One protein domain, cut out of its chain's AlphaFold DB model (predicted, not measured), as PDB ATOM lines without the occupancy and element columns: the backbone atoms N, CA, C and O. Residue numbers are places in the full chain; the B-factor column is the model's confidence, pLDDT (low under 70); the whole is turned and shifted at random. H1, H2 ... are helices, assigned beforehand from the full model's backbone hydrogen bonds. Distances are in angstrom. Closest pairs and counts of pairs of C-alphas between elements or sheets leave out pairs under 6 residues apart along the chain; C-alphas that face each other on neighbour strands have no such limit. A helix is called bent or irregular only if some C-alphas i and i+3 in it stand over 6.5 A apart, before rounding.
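AT A GLANCE: This is residues 4 to 44 of the 90 residues of an uncharacterized protein of Haliscomenobacter hydrossis (strain ATCC 27775 / DSM 1100 / LMG 10767 / O) (UniProt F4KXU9). Two helices, the long H2 and the smaller H1, come near each other at their ends and make an open V, with the link of residues 16 to 19 at its point. The long arm is H2, which has a kink of 41 degrees near residue 35, and the short arm is H1; the far parts of both arms stand free. The printed part has 41 residues with two named helices, H1 then H2, and no named strand; the class is all helix. It is only just extended, close to loose, with a radius of gyration of the C-alphas of 13.7 A, and only just flat, with spans of 39 by 26 by 9 A.

IN THESE COORDINATES: H2 runs from residue 20 to residue 43, 35.7 A from first to last C-alpha. Its C-alpha 20 is at (135.610, 148.204, 195.090) and its C-alpha 43 at (168.586, 137.338, 186.584). H2 is irregular: C-alphas 34 and 37 are 7.3 A apart. H1 holds residues 4 to 15, 16.7 A long, and begins with C-alpha 4 at (146.835, 155.324, 173.649).

HOW THE PARTS SIT: H2 and H1 are close but not clearly touching, with 1 pair of C-alphas within 8 A. The closest C-alphas are those of Leu 23 and Ile 14, 7.5 A apart. Their lines stand at a steep tilt of 39 degrees, and they run opposite ways. Every O i to N i+4 pair in H1 is within hydrogen-bond range, against 14 of 20 in H2.

THE WHOLE: The two C-alphas farthest apart are those of Asn 18 and Ile 44, at 40.5 A. The printed part has no cut, and the link from H1 to H2 is tight. Residues 4 to 13, 16 to 21 and 27 to 44 stand free. The mean pLDDT of the printed part is 73.3, and residues 32 to 44 are under 70.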
ATOM      1  N   GLU A   4     147.956 154.481 173.240       84.00
ATOM      2  CA  GLU A   4     146.835 155.324 173.649       84.00
ATOM      3  C   GLU A   4     145.499 154.583 173.552       84.00
ATOM      4  O   GLU A   4     144.716 154.592 174.498       84.00
ATOM      5  N   LEU A   5     145.268 153.826 172.475       84.62
ATOM      6  CA  LEU A   5     144.042 153.042 172.320       84.62
ATOM      7  C   LEU A   5     143.898 151.955 173.404       84.62
ATOM      8  O   LEU A   5     142.788 151.690 173.866       84.62
ATOM      9  N   ARG A   6     145.011 151.350 173.848       81.06
ATOM     10  CA  ARG A   6     145.009 150.388 174.967       81.06
ATOM     11  C   ARG A   6     144.674 151.057 176.301       81.06
ATOM     12  O   ARG A   6     143.881 150.499 177.056       81.06
ATOM     13  N   LYS A   7     145.216 152.250 176.571       80.56
ATOM     14  CA  LYS A   7     144.896 153.026 177.783       80.56
ATOM     15  C   LYS A   7     143.410 153.384 177.837       80.56
ATOM     16  O   LYS A   7     142.760 153.130 178.846       80.56
ATOM     17  N   TYR A   8     142.849 153.875 176.730       86.06
ATOM     18  CA  TYR A   8     141.418 154.191 176.646       86.06
ATOM     19  C   TYR A   8     140.523 152.973 176.894       86.06
ATOM     20  O   TYR A   8     139.490 153.085 177.554       86.06
ATOM     21  N   HIS A   9     140.919 151.799 176.399       84.94
ATOM     22  CA  HIS A   9     140.177 150.566 176.642       84.94
ATOM     23  C   HIS A   9     140.170 150.178 178.127       84.94
ATOM     24  O   HIS A   9     139.108 149.871 178.668       84.94
ATOM     25  N   LEU A  10     141.325 150.250 178.796       82.19
ATOM     26  CA  LEU A  10     141.443 149.951 180.226       82.19
ATOM     27  C   LEU A  10     140.618 150.910 181.084       82.19
ATOM     28  O   LEU A  10     139.891 150.456 181.963       82.19
ATOM     29  N   ILE A  11     140.652 152.211 180.782       85.06
ATOM     30  CA  ILE A  11     139.834 153.212 181.482       85.06
ATOM     31  C   ILE A  11     138.350 152.855 181.369       85.06
ATOM     32  O   ILE A  11     137.656 152.827 182.378       85.06
ATOM     33  N   LYS A  12     137.874 152.498 180.169       85.56
ATOM     34  CA  LYS A  12     136.470 152.113 179.957       85.56
ATOM     35  C   LYS A  12     136.068 150.859 180.747       85.56
ATOM     36  O   LYS A  12     134.934 150.763 181.213       85.56
ATOM     37  N   LEU A  13     136.968 149.884 180.867       81.38
ATOM     38  CA  LEU A  13     136.725 148.680 181.668       81.38
ATOM     39  C   LEU A  13     136.648 149.013 183.161       81.38
ATOM     40  O   LEU A  13     135.748 148.528 183.841       81.38
ATOM     41  N   ILE A  14     137.535 149.888 183.638       84.00
ATOM     42  CA  ILE A  14     137.576 150.342 185.031       84.00
ATOM     43  C   ILE A  14     136.334 151.159 185.391       84.00
ATOM     44  O   ILE A  14     135.734 150.921 186.431       84.00
ATOM     45  N   THR A  15     135.873 152.053 184.512       84.44
ATOM     46  CA  THR A  15     134.670 152.868 184.767       84.44
ATOM     47  C   THR A  15     133.382 152.054 184.877       84.44
ATOM     48  O   THR A  15     132.406 152.543 185.432       84.44
ATOM     49  N   ASN A  16     133.358 150.835 184.333       83.25
ATOM     50  CA  ASN A  16     132.197 149.946 184.393       83.25
ATOM     51  C   ASN A  16     132.259 148.958 185.573       83.25
ATOM     52  O   ASN A  16     131.326 148.175 185.756       83.25
ATOM     53  N   LEU A  17     133.354 148.943 186.341       82.88
ATOM     54  CA  LEU A  17     133.497 148.094 187.519       82.88
ATOM     55  C   LEU A  17     132.810 148.754 188.720       82.88
ATOM     56  O   LEU A  17     133.176 149.849 189.127       82.88
ATOM     57  N   ASN A  18     131.854 148.041 189.317       77.31
ATOM     58  CA  ASN A  18     131.127 148.476 190.516       77.31
ATOM     59  C   ASN A  18     131.559 147.722 191.793       77.31
ATOM     60  O   ASN A  18     130.896 147.839 192.820       77.31
ATOM     61  N   ASP A  19     132.626 146.913 191.740       83.62
ATOM     62  CA  ASP A  19     133.175 146.206 192.909       83.62
ATOM     63  C   ASP A  19     134.502 146.844 193.336       83.62
ATOM     64  O   ASP A  19     135.530 146.710 192.666       83.62
ATOM     65  N   GLU A  20     134.470 147.515 194.484       80.69
ATOM     66  CA  GLU A  20     135.610 148.204 195.090       80.69
ATOM     67  C   GLU A  20     136.793 147.262 195.359       80.69
ATOM     68  O   GLU A  20     137.944 147.618 195.120       80.69
ATOM     69  N   ARG A  21     136.532 146.005 195.738       79.75
ATOM     70  CA  ARG A  21     137.592 145.022 196.030       79.75
ATOM     71  C   ARG A  21     138.366 144.630 194.776       79.75
ATOM     72  O   ARG A  21     139.529 144.235 194.862       79.75
ATOM     73  N   VAL A  22     137.714 144.680 193.616       77.81
ATOM     74  CA  VAL A  22     138.349 144.399 192.323       77.81
ATOM     75  C   VAL A  22     139.218 145.582 191.904       77.81
ATOM     76  O   VAL A  22     140.333 145.361 191.435       77.81
ATOM     77  N   LEU A  23     138.767 146.816 192.149       81.62
ATOM     78  CA  LEU A  23     139.560 148.023 191.904       81.62
ATOM     79  C   LEU A  23     140.839 148.037 192.748       81.62
ATOM     80  O   LEU A  23     141.921 148.191 192.188       81.62
ATOM     81  N   THR A  24     140.748 147.729 194.046       82.75
ATOM     82  CA  THR A  24     141.924 147.655 194.930       82.75
ATOM     83  C   THR A  24     142.965 146.644 194.439       82.75
ATOM     84  O   THR A  24     144.167 146.892 194.508       82.75
ATOM     85  N   LYS A  25     142.535 145.493 193.904       78.06
ATOM     86  CA  LYS A  25     143.459 144.495 193.341       78.06
ATOM     87  C   LYS A  25     144.138 144.991 192.067       78.06
ATOM     88  O   LYS A  25     145.319 144.725 191.869       78.06
ATOM     89  N   ILE A  26     143.406 145.696 191.205       79.81
ATOM     90  CA  ILE A  26     143.963 146.281 189.979       79.81
ATOM     91  C   ILE A  26     145.005 147.347 190.333       79.81
ATOM     92  O   ILE A  26     146.088 147.347 189.755       79.81
ATOM     93  N   GLU A  27     144.724 148.199 191.319       79.38
ATOM     94  CA  GLU A  27     145.680 149.188 191.830       79.38
ATOM     95  C   GLU A  27     146.949 148.522 192.373       79.38
ATOM     96  O   GLU A  27     148.056 148.899 191.999       79.38
ATOM     97  N   GLN A  28     146.811 147.470 193.186       79.56
ATOM     98  CA  GLN A  28     147.954 146.707 193.700       79.56
ATOM     99  C   GLN A  28     148.796 146.072 192.585       79.56
ATOM    100  O   GLN A  28     150.024 146.054 192.679       79.56
ATOM    101  N   LEU A  29     148.165 145.569 191.520       74.69
ATOM    102  CA  LEU A  29     148.868 145.013 190.360       74.69
ATOM    103  C   LEU A  29     149.627 146.087 189.576       74.69
ATOM    104  O   LEU A  29     150.746 145.846 189.135       74.69
ATOM    105  N   LEU A  30     149.053 147.282 189.433       74.50
ATOM    106  CA  LEU A  30     149.734 148.402 188.787       74.50
ATOM    107  C   LEU A  30     150.929 148.887 189.619       74.50
ATOM    108  O   LEU A  30     151.989 149.132 189.058       74.50
ATOM    109  N   HIS A  31     150.794 148.941 190.946       71.81
ATOM    110  CA  HIS A  31     151.877 149.346 191.848       71.81
ATOM    111  C   HIS A  31     152.991 148.300 192.007       71.81
ATOM    112  O   HIS A  31     154.145 148.656 192.226       71.81
ATOM    113  N   SER A  32     152.676 147.008 191.910       63.69
ATOM    114  CA  SER A  32     153.680 145.937 192.033       63.69
ATOM    115  C   SER A  32     154.568 145.797 190.796       63.69
ATOM    116  O   SER A  32     155.675 145.267 190.897       63.69
ATOM    117  N   ASN A  33     154.129 146.316 189.650       57.62
ATOM    118  CA  ASN A  33     154.870 146.213 188.399       57.62
ATOM    119  C   ASN A  33     155.987 147.266 188.245       57.62
ATOM    120  O   ASN A  33     156.833 147.120 187.369       57.62
ATOM    121  N   ASP A  34     156.049 148.272 189.123       58.09
ATOM    122  CA  ASP A  34     157.116 149.287 189.117       58.09
ATOM    123  C   ASP A  34     158.467 148.751 189.646       58.09
ATOM    124  O   ASP A  34     159.500 149.400 189.487       58.09
ATOM    125  N   GLY A  35     158.490 147.560 190.268       53.97
ATOM    126  CA  GLY A  35     159.694 146.986 190.891       53.97
ATOM    127  C   GLY A  35     160.104 145.583 190.430       53.97
ATOM    128  O   GLY A  35     161.249 145.190 190.656       53.97
ATOM    129  N   GLN A  36     159.216 144.815 189.790       53.56
ATOM    130  CA  GLN A  36     159.496 143.411 189.444       53.56
ATOM    131  C   GLN A  36     160.414 143.253 188.223       53.56
ATOM    132  O   GLN A  36     161.242 142.338 188.200       53.56
ATOM    133  N   ASP A  37     160.367 144.181 187.265       54.19
ATOM    134  CA  ASP A  37     161.241 144.132 186.087       54.19
ATOM    135  C   ASP A  37     162.724 144.309 186.450       54.19
ATOM    136  O   ASP A  37     163.586 143.671 185.851       54.19
ATOM    137  N   LEU A  38     163.053 145.084 187.491       55.03
ATOM    138  CA  LEU A  38     164.441 145.246 187.950       55.03
ATOM    139  C   LEU A  38     165.022 143.953 188.543       55.03
ATOM    140  O   LEU A  38     166.209 143.674 188.374       55.03
ATOM    141  N   GLN A  39     164.203 143.141 189.216       55.84
ATOM    142  CA  GLN A  39     164.650 141.851 189.750       55.84
ATOM    143  C   GLN A  39     164.838 140.812 188.640       55.84
ATOM    144  O   GLN A  39     165.817 140.069 188.667       55.84
ATOM    145  N   LEU A  40     163.955 140.799 187.640       55.78
ATOM    146  CA  LEU A  40     164.092 139.940 186.462       55.78
ATOM    147  C   LEU A  40     165.310 140.325 185.610       55.78
ATOM    148  O   LEU A  40     166.037 139.446 185.158       55.78
ATOM    149  N   LEU A  41     165.598 141.621 185.464       55.75
ATOM    150  CA  LEU A  41     166.805 142.104 184.785       55.75
ATOM    151  C   LEU A  41     168.096 141.656 185.493       55.75
ATOM    152  O   LEU A  41     169.070 141.334 184.818       55.75
ATOM    153  N   ASN A  42     168.098 141.544 186.827       56.78
ATOM    154  CA  ASN A  42     169.243 141.014 187.585       56.78
ATOM    155  C   ASN A  42     169.479 139.506 187.379       56.78
ATOM    156  O   ASN A  42     170.580 139.018 187.642       56.78
ATOM    157  N   LEU A  43     168.466 138.761 186.920       57.19
ATOM    158  CA  LEU A  43     168.586 137.338 186.584       57.19
ATOM    159  C   LEU A  43     169.125 137.121 185.165       57.19
ATOM    160  O   LEU A  43     169.684 136.064 184.874       57.19
ATOM    161  N   ILE A  44     169.016 138.123 184.291       58.25
ATOM    162  CA  ILE A  44     169.568 138.091 182.936       58.25
ATOM    163  C   ILE A  44     171.020 138.579 183.005       58.25
ATOM    164  O   ILE A  44     171.360 139.681 182.574       58.25
TER     165      ILE A  44